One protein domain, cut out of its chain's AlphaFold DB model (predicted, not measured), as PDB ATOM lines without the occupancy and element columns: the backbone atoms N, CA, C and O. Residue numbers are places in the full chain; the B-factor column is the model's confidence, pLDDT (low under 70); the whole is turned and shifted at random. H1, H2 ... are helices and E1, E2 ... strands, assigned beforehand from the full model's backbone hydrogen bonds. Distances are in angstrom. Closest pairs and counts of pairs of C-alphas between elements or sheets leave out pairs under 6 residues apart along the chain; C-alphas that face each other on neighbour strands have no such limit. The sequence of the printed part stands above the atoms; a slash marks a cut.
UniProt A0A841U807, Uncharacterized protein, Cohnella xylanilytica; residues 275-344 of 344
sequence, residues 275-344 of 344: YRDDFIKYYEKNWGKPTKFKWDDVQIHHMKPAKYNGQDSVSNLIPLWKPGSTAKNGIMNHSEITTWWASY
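AT A GLANCE: This is residues 275 to 344 of the 344 residues of an uncharacterized protein of Cohnella xylanilytica (UniProt A0A841U807). A small hairpin of two strands, E1 and E2, lies between two helices, with H1 on one side of it and H2 on the other; long loops join E1 to E2 and E2 to H2, and a shorter one joins H1 to E1. The printed part has 70 residues with two named helices and two named strands, in the order H1, E1, E2, H2; the sheet's order is E1 - E2, antiparallel. The class is mixed, helices and strands, though under half of the residues, 32 of the 70, are in named elements. The whole is compact, with a radius of gyration of the C-alphas of 12.2 A and spans of 35 by 27 by 16 A.

HOW THE PARTS SIT: Start at H1, residues 275 to 287, and look next at E1, residues 298 to 302: their closest C-alphas, those of Arg 276 and Ile 300, are 6.4 A apart. E2, residues 317 to 321, is E1's antiparallel neighbour, at 144 degrees between directions, and the two form a hairpin. Look there for N 299 and O 320, 2.8 A apart, and N 301 and O 318, 2.9 A apart, both within hydrogen-bond range. Go on to H2, residues 334 to 342: the closest C-alphas of E2 and H2, those of Leu 320 and His 334, are 5.2 A apart. H1 and H2 are apart. In H1 and H2 every O i to N i+4 pair is within hydrogen-bond range.

IN THESE COORDINATES: Find C-alpha 275 at (6.293, 46.433, 39.307); from there H1 runs 17.7 A to C-alpha 287. E1 runs 12.8 A from C-alpha 298, and E2 13.3 A from C-alpha 317. H2 runs 12.4 A to C-alpha 342 at (1.116, 51.493, 18.205).

THE WHOLE: The two C-alphas farthest apart are those of Lys 285 and Ser 343, at 35.3 A. The links E1 to E2 and E2 to H2 are long, with 14 and 12 residues. The printed part has no cut and ends at residue 344, the chain's last. No printed residue has a pLDDT under 70.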
ATOM      1  N   TYR A 275       5.599  47.328  40.254       96.38
ATOM      2  CA  TYR A 275       6.293  46.433  39.307       96.38
ATOM      3  C   TYR A 275       7.717  46.895  38.990       96.38
ATOM      4  O   TYR A 275       8.608  46.075  38.765       96.38
ATOM      5  N   ARG A 276       7.935  48.218  38.977       96.81
ATOM      6  CA  ARG A 276       9.240  48.804  38.689       96.81
ATOM      7  C   ARG A 276      10.259  48.410  39.756       96.81
ATOM      8  O   ARG A 276      11.321  47.890  39.423       96.81
ATOM      9  N   ASP A 277       9.923  48.633  41.020       97.06
ATOM     10  CA  ASP A 277      10.811  48.347  42.146       97.06
ATOM     11  C   ASP A 277      11.023  46.842  42.314       97.06
ATOM     12  O   ASP A 277      12.134  46.397  42.606       97.06
ATOM     13  N   ASP A 278       9.976  46.054  42.079       97.56
ATOM     14  CA  ASP A 278      10.038  44.596  42.141       97.56
ATOM     15  C   ASP A 278      10.964  44.033  41.053       97.56
ATOM     16  O   ASP A 278      11.797  43.165  41.335       97.56
ATOM     17  N   PHE A 279      10.906  44.580  39.831       98.38
ATOM     18  CA  PHE A 279      11.833  44.216  38.761       98.38
ATOM     19  C   PHE A 279      13.271  44.622  39.075       98.38
ATOM     20  O   PHE A 279      14.167  43.809  38.878       98.38
ATOM     21  N   ILE A 280      13.510  45.837  39.581       98.44
ATOM     22  CA  ILE A 280      14.861  46.302  39.943       98.44
ATOM     23  C   ILE A 280      15.481  45.371  40.988       98.44
ATOM     24  O   ILE A 280      16.588  44.869  40.789       98.44
ATOM     25  N   LYS A 281      14.746  45.077  42.069       98.31
ATOM     26  CA  LYS A 281      15.198  44.159  43.125       98.31
ATOM     27  C   LYS A 281      15.497  42.772  42.568       98.31
ATOM     28  O   LYS A 281      16.524  42.187  42.905       98.31
ATOM     29  N   TYR A 282      14.613  42.243  41.721       98.31
ATOM     30  CA  TYR A 282      14.838  40.952  41.082       98.31
ATOM     31  C   TYR A 282      16.081  40.982  40.187       98.31
ATOM     32  O   TYR A 282      16.916  40.081  40.270       98.31
ATOM     33  N   TYR A 283      16.226  42.008  39.351       98.56
ATOM     34  CA  TYR A 283      17.322  42.124  38.399       98.56
ATOM     35  C   TYR A 283      18.670  42.169  39.120       98.56
ATOM     36  O   TYR A 283      19.557  41.370  38.827       98.56
ATOM     37  N   GLU A 284      18.802  43.035  40.126       98.50
ATOM     38  CA  GLU A 284      20.048  43.166  40.882       98.50
ATOM     39  C   GLU A 284      20.378  41.920  41.704       98.50
ATOM     40  O   GLU A 284      21.546  41.552  41.822       98.50
ATOM     41  N   LYS A 285      19.361  41.224  42.225       98.44
ATOM     42  CA  LYS A 285      19.557  39.958  42.935       98.44
ATOM     43  C   LYS A 285      20.132  38.862  42.030       98.44
ATOM     44  O   LYS A 285      20.940  38.070  42.503       98.44
ATOM     45  N   ASN A 286      19.703  38.789  40.768       98.25
ATOM     46  CA  ASN A 286      20.087  37.702  39.858       98.25
ATOM     47  C   ASN A 286      21.324  38.025  39.005       98.25
ATOM     48  O   ASN A 286      22.086  37.117  38.683       98.25
ATOM     49  N   TRP A 287      21.541  39.297  38.654       97.81
ATOM     50  CA  TRP A 287      22.596  39.717  37.717       97.81
ATOM     51  C   TRP A 287      23.490  40.845  38.243       97.81
ATOM     52  O   TRP A 287      24.328  41.365  37.503       97.81
ATOM     53  N   GLY A 288      23.323  41.236  39.508       98.00
ATOM     54  CA  GLY A 288      24.043  42.351  40.109       98.00
ATOM     55  C   GLY A 288      23.573  43.717  39.603       98.00
ATOM     56  O   GLY A 288      22.673  43.839  38.770       98.00
ATOM     57  N   LYS A 289      24.204  44.776  40.118       97.62
ATOM     58  CA  LYS A 289      23.923  46.149  39.683       97.62
ATOM     59  C   LYS A 289      24.187  46.307  38.177       97.62
ATOM     60  O   LYS A 289      25.186  45.771  37.683       97.62
ATOM     61  N   PRO A 290      23.344  47.048  37.435       97.69
ATOM     62  CA  PRO A 290      23.577  47.301  36.020       97.69
ATOM     63  C   PRO A 290      24.941  47.951  35.749       97.69
ATOM     64  O   PRO A 290      25.321  48.936  36.379       97.69
ATOM     65  N   THR A 291      25.675  47.402  34.782       97.38
ATOM     66  CA  THR A 291      26.969  47.914  34.291       97.38
ATOM     67  C   THR A 291      26.845  48.586  32.923       97.38
ATOM     68  O   THR A 291      27.736  49.320  32.499       97.38
ATOM     69  N   LYS A 292      25.734  48.339  32.215       96.19
ATOM     70  CA  LYS A 292      25.454  48.859  30.865       96.19
ATOM     71  C   LYS A 292      24.560  50.102  30.866       96.19
ATOM     72  O   LYS A 292      24.525  50.825  29.871       96.19
ATOM     73  N   PHE A 293      23.871  50.370  31.969       96.19
ATOM     74  CA  PHE A 293      22.963  51.503  32.146       96.19
ATOM     75  C   PHE A 293      22.864  51.885  33.629       96.19
ATOM     76  O   PHE A 293      23.352  51.151  34.485       96.19
ATOM     77  N   LYS A 294      22.223  53.015  33.942       96.88
ATOM     78  CA  LYS A 294      21.717  53.318  35.290       96.88
ATOM     79  C   LYS A 294      20.197  53.229  35.281       96.88
ATOM     80  O   LYS A 294      19.574  53.546  34.269       96.88
ATOM     81  N   TRP A 295      19.585  52.846  36.401       97.44
ATOM     82  CA  TRP A 295      18.121  52.746  36.499       97.44
ATOM     83  C   TRP A 295      17.395  54.053  36.160       97.44
ATOM     84  O   TRP A 295      16.290  54.012  35.618       97.44
ATOM     85  N   ASP A 296      18.032  55.196  36.419       96.19
ATOM     86  CA  ASP A 296      17.500  56.520  36.085       96.19
ATOM     87  C   ASP A 296      17.550  56.844  34.595       96.19
ATOM     88  O   ASP A 296      16.826  57.730  34.146       96.19
ATOM     89  N   ASP A 297      18.336  56.121  33.806       95.31
ATOM     90  CA  ASP A 297      18.411  56.360  32.370       95.31
ATOM     91  C   ASP A 297      17.441  55.482  31.563       95.31
ATOM     92  O   ASP A 297      17.164  55.747  30.389       95.31
ATOM     93  N   VAL A 298      16.907  54.430  32.192       96.94
ATOM     94  CA  VAL A 298      16.055  53.430  31.546       96.94
ATOM     95  C   VAL A 298      14.626  53.446  32.081       96.94
ATOM     96  O   VAL A 298      14.334  53.789  33.233       96.94
ATOM     97  N   GLN A 299      13.704  53.032  31.226       96.00
ATOM     98  CA  GLN A 299      12.359  52.624  31.602       96.00
ATOM     99  C   GLN A 299      12.275  51.103  31.613       96.00
ATOM    100  O   GLN A 299      12.950  50.422  30.846       96.00
ATOM    101  N   ILE A 300      11.443  50.579  32.510       97.06
ATOM    102  CA  ILE A 300      11.122  49.157  32.550       97.06
ATOM    103  C   ILE A 300       9.847  49.012  31.736       97.06
ATOM    104  O   ILE A 300       8.798  49.510  32.136       97.06
ATOM    105  N   HIS A 301       9.974  48.413  30.562       96.50
ATOM    106  CA  HIS A 301       8.900  48.298  29.591       96.50
ATOM    107  C   HIS A 301       8.254  46.917  29.672       96.50
ATOM    108  O   HIS A 301       8.953  45.908  29.793       96.50
ATOM    109  N   HIS A 302       6.928  46.857  29.546       97.25
ATOM    110  CA  HIS A 302       6.210  45.596  29.398       97.25
ATOM    111  C   HIS A 302       6.366  45.038  27.980       97.25
ATOM    112  O   HIS A 302       5.845  45.620  27.035       97.25
ATOM    113  N   MET A 303       7.026  43.891  27.814       97.06
ATOM    114  CA  MET A 303       7.225  43.249  26.503       97.06
ATOM    115  C   MET A 303       5.889  42.990  25.790       97.06
ATOM    116  O   MET A 303       5.705  43.398  24.644       97.06
ATOM    117  N   LYS A 304       4.922  42.406  26.513       96.81
ATOM    118  CA  LYS A 304       3.488  42.450  26.211       96.81
ATOM    119  C   LYS A 304       2.870  43.675  26.891       96.81
ATOM    120  O   LYS A 304       2.815  43.688  28.122       96.81
ATOM    121  N   PRO A 305       2.339  44.666  26.161       96.38
ATOM    122  CA  PRO A 305       1.748  45.848  26.775       96.38
ATOM    123  C   PRO A 305       0.513  45.534  27.627       96.38
ATOM    124  O   PRO A 305      -0.246  44.599  27.350       96.38
ATOM    125  N   ALA A 306       0.236  46.387  28.615       95.50
ATOM    126  CA  ALA A 306      -0.934  46.256  29.488       95.50
ATOM    127  C   ALA A 306      -2.278  46.343  28.729       95.50
ATOM    128  O   ALA A 306      -3.251  45.709  29.131       95.50
ATOM    129  N   LYS A 307      -2.317  47.045  27.583       95.81
ATOM    130  CA  LYS A 307      -3.456  47.074  26.638       95.81
ATOM    131  C   LYS A 307      -3.877  45.674  26.159       95.81
ATOM    132  O   LYS A 307      -5.051  45.442  25.886       95.81
ATOM    133  N   TYR A 308      -2.925  44.747  26.073       96.88
ATOM    134  CA  TYR A 308      -3.138  43.358  25.654       96.88
ATOM    135  C   TYR A 308      -3.054  42.390  26.847       96.88
ATOM    136  O   TYR A 308      -2.689  41.224  26.690       96.88
ATOM    137  N   ASN A 309      -3.350  42.861  28.062       95.88
ATOM    138  CA  ASN A 309      -3.280  42.096  29.309       95.88
ATOM    139  C   ASN A 309      -1.883  41.514  29.624       95.88
ATOM    140  O   ASN A 309      -1.761  40.409  30.158       95.88
ATOM    141  N   GLY A 310      -0.799  42.196  29.241       96.56
ATOM    142  CA  GLY A 310       0.549  41.775  29.636       96.56
ATOM    143  C   GLY A 310       0.816  42.059  31.102       96.56
ATOM    144  O   GLY A 310       0.542  43.169  31.530       96.56
ATOM    145  N   GLN A 311       1.293  41.071  31.862       96.25
ATOM    146  CA  GLN A 311       1.387  41.069  33.332       96.25
ATOM    147  C   GLN A 311       2.569  41.889  33.874       96.25
ATOM    148  O   GLN A 311       3.504  42.181  33.137       96.25
ATOM    149  N   ASP A 312       2.540  42.229  35.166       96.88
ATOM    150  CA  ASP A 312       3.635  42.919  35.881       96.88
ATOM    151  C   ASP A 312       4.750  41.965  36.340       96.88
ATOM    152  O   ASP A 312       5.642  42.339  37.098       96.88
ATOM    153  N   SER A 313       4.702  40.707  35.898       95.19
ATOM    154  CA  SER A 313       5.717  39.714  36.210       95.19
ATOM    155  C   SER A 313       7.042  40.058  35.538       95.19
ATOM    156  O   SER A 313       7.074  40.508  34.396       95.19
ATOM    157  N   VAL A 314       8.150  39.739  36.207       93.81
ATOM    158  CA  VAL A 314       9.512  39.936  35.682       93.81
ATOM    159  C   VAL A 314       9.695  39.340  34.282       93.81
ATOM    160  O   VAL A 314      10.352  39.941  33.440       93.81
ATOM    161  N   SER A 315       9.062  38.198  34.001       95.06
ATOM    162  CA  SER A 315       9.087  37.537  32.689       95.06
ATOM    163  C   SER A 315       8.470  38.348  31.546       95.06
ATOM    164  O   SER A 315       8.618  37.956  30.396       95.06
ATOM    165  N   ASN A 316       7.761  39.439  31.844       97.69
ATOM    166  CA  ASN A 316       7.151  40.342  30.876       97.69
ATOM    167  C   ASN A 316       7.783  41.744  30.908       97.69
ATOM    168  O   ASN A 316       7.241  42.666  30.309       97.69
ATOM    169  N   LEU A 317       8.900  41.938  31.608       97.94
ATOM    170  CA  LEU A 317       9.528  43.245  31.797       97.94
ATOM    171  C   LEU A 317      10.953  43.254  31.240       97.94
ATOM    172  O   LEU A 317      11.669  42.259  31.325       97.94
ATOM    173  N   ILE A 318      11.369  44.390  30.679       97.88
ATOM    174  CA  ILE A 318      12.713  44.558  30.117       97.88
ATOM    175  C   ILE A 318      13.190  46.017  30.242       97.88
ATOM    176  O   ILE A 318      12.385  46.934  30.038       97.88
ATOM    177  N   PRO A 319      14.462  46.279  30.603       97.75
ATOM    178  CA  PRO A 319      14.990  47.637  30.656       97.75
ATOM    179  C   PRO A 319      15.324  48.146  29.249       97.75
ATOM    180  O   PRO A 319      15.990  47.466  28.468       97.75
ATOM    181  N   LEU A 320      14.883  49.365  28.941       97.38
ATOM    182  CA  LEU A 320      15.123  50.059  27.673       97.38
ATOM    183  C   LEU A 320      15.492  51.516  27.943       97.38
ATOM    184  O   LEU A 320      14.987  52.109  28.897       97.38
ATOM    185  N   TRP A 321      16.315  52.132  27.095       97.69
ATOM    186  CA  TRP A 321      16.604  53.561  27.233       97.69
ATOM    187  C   TRP A 321      15.322  54.389  27.145       97.69
ATOM    188  O   TRP A 321      14.456  54.129  26.303       97.69
ATOM    189  N   LYS A 322      15.214  55.405  28.009       95.88
ATOM    190  CA  LYS A 322      14.100  56.359  27.997       95.88
ATOM    191  C   LYS A 322      13.913  56.982  26.603       95.88
ATOM    192  O   LYS A 322      14.914  57.270  25.942       95.88
ATOM    193  N   PRO A 323      12.667  57.265  26.175       93.38
ATOM    194  CA  PRO A 323      12.402  57.977  24.925       93.38
ATOM    195  C   PRO A 323      13.243  59.256  24.793       93.38
ATOM    196  O   PRO A 323      13.404  59.994  25.763       93.38
ATOM    197  N   GLY A 324      13.786  59.503  23.599       89.25
ATOM    198  CA  GLY A 324      14.675  60.643  23.322       89.25
ATOM    199  C   GLY A 324      16.152  60.410  23.664       89.25
ATOM    200  O   GLY A 324      16.987  61.247  23.332       89.25
ATOM    201  N   SER A 325      16.498  59.278  24.279       91.19
ATOM    202  CA  SER A 325      17.894  58.885  24.483       91.19
ATOM    203  C   SER A 325      18.501  58.281  23.213       91.19
ATOM    204  O   SER A 325      17.808  57.717  22.365       91.19
ATOM    205  N   THR A 326      19.824  58.354  23.088       86.81
ATOM    206  CA  THR A 326      20.564  57.607  22.063       86.81
ATOM    207  C   THR A 326      20.846  56.194  22.565       86.81
ATOM    208  O   THR A 326      21.420  56.032  23.646       86.81
ATOM    209  N   ALA A 327      20.486  55.182  21.769       86.81
ATOM    210  CA  ALA A 327      20.818  53.796  22.064       86.81
ATOM    211  C   ALA A 327      22.340  53.642  22.196       86.81
ATOM    212  O   ALA A 327      23.112  54.050  21.328       86.81
ATOM    213  N   LYS A 328      22.776  53.069  23.315       92.31
ATOM    214  CA  LYS A 328      24.187  52.818  23.628       92.31
ATOM    215  C   LYS A 328      24.323  51.587  24.509       92.31
ATOM    216  O   LYS A 328      23.349  51.131  25.111       92.31
ATOM    217  N   ASN A 329      25.541  51.054  24.584       93.75
ATOM    218  CA  ASN A 329      25.887  49.874  25.386       93.75
ATOM    219  C   ASN A 329      25.065  48.618  25.051       93.75
ATOM    220  O   ASN A 329      24.940  47.729  25.890       93.75
ATOM    221  N   GLY A 330      24.513  48.552  23.835       93.19
ATOM    222  CA  GLY A 330      23.675  47.446  23.384       93.19
ATOM    223  C   GLY A 330      22.277  47.412  24.000       93.19
ATOM    224  O   GLY A 330      21.632  46.385  23.872       93.19
ATOM    225  N   ILE A 331      21.812  48.479  24.661       96.56
ATOM    226  CA  ILE A 331      20.433  48.597  25.162       96.56
ATOM    227  C   ILE A 331      19.582  49.322  24.109       96.56
ATOM    228  O   ILE A 331      19.993  50.366  23.595       96.56
ATOM    229  N   MET A 332      18.406  48.779  23.796       95.50
ATOM    230  CA  MET A 332      17.464  49.319  22.805       95.50
ATOM    231  C   MET A 332      16.682  50.531  23.338       95.50
ATOM    232  O   MET A 332      16.476  50.675  24.547       95.50
ATOM    233  N   ASN A 333      16.224  51.408  22.438       95.75
ATOM    234  CA  ASN A 333      15.362  52.534  22.795       95.75
ATOM    235  C   ASN A 333      13.905  52.106  23.003       95.75
ATOM    236  O   ASN A 333      13.307  51.414  22.181       95.75
ATOM    237  N   HIS A 334      13.279  52.628  24.057       95.44
ATOM    238  CA  HIS A 334      11.867  52.383  24.366       95.44
ATOM    239  C   HIS A 334      10.913  52.773  23.220       95.44
ATOM    240  O   HIS A 334       9.873  52.139  23.009       95.44
ATOM    241  N   SER A 335      11.253  53.823  22.466       94.19
ATOM    242  CA  SER A 335      10.440  54.321  21.352       94.19
ATOM    243  C   SER A 335      10.322  53.332  20.195       94.19
ATOM    244  O   SER A 335       9.304  53.367  19.511       94.19
ATOM    245  N   GLU A 336      11.299  52.445  19.989       93.06
ATOM    246  CA  GLU A 336      11.269  51.454  18.904       93.06
ATOM    247  C   GLU A 336      10.129  50.452  19.132       93.06
ATOM    248  O   GLU A 336       9.219  50.328  18.312       93.06
ATOM    249  N   ILE A 337      10.099  49.834  20.316       94.69
ATOM    250  CA  ILE A 337       9.062  48.863  20.690       94.69
ATOM    251  C   ILE A 337       7.689  49.538  20.822       94.69
ATOM    252  O   ILE A 337       6.683  49.003  20.355       94.69
ATOM    253  N   THR A 338       7.627  50.736  21.410       94.81
ATOM    254  CA  THR A 338       6.351  51.458  21.584       94.81
ATOM    255  C   THR A 338       5.729  51.846  20.243       94.81
ATOM    256  O   THR A 338       4.529  51.660  20.040       94.81
ATOM    257  N   THR A 339       6.537  52.357  19.309       94.62
ATOM    258  CA  THR A 339       6.078  52.722  17.958       94.62
ATOM    259  C   THR A 339       5.594  51.498  17.198       94.62
ATOM    260  O   THR A 339       4.570  51.560  16.512       94.62
ATOM    261  N   TRP A 340       6.281  50.366  17.366       96.25
ATOM    262  CA  TRP A 340       5.860  49.116  16.757       96.25
ATOM    263  C   TRP A 340       4.474  48.682  17.259       96.25
ATOM    264  O   TRP A 340       3.572  48.461  16.447       96.25
ATOM    265  N   TRP A 341       4.268  48.655  18.584       97.00
ATOM    266  CA  TRP A 341       2.989  48.287  19.208       97.00
ATOM    267  C   TRP A 341       1.846  49.255  18.897       97.00
ATOM    268  O   TRP A 341       0.687  48.842  18.880       97.00
ATOM    269  N   ALA A 342       2.135  50.529  18.621       95.69
ATOM    270  CA  ALA A 342       1.116  51.493  18.205       95.69
ATOM    271  C   ALA A 342       0.429  51.093  16.886       95.69
ATOM    272  O   ALA A 342      -0.719  51.470  16.652       95.69
ATOM    273  N   SER A 343       1.118  50.312  16.047       95.31
ATOM    274  CA  SER A 343       0.607  49.807  14.768       95.31
ATOM    275  C   SER A 343       0.351  48.297  14.766       95.31
ATOM    276  O   SER A 343       0.126  47.734  13.696       95.31
ATOM    277  N   TYR A 344       0.362  47.647  15.934       96.00
ATOM    278  CA  TYR A 344      -0.088  46.264  16.108       96.00
ATOM    279  C   TYR A 344      -1.601  46.165  15.882       96.00
ATOM    280  O   TYR A 344      -2.046  45.375  15.017       96.00
TER     281      TYR A 344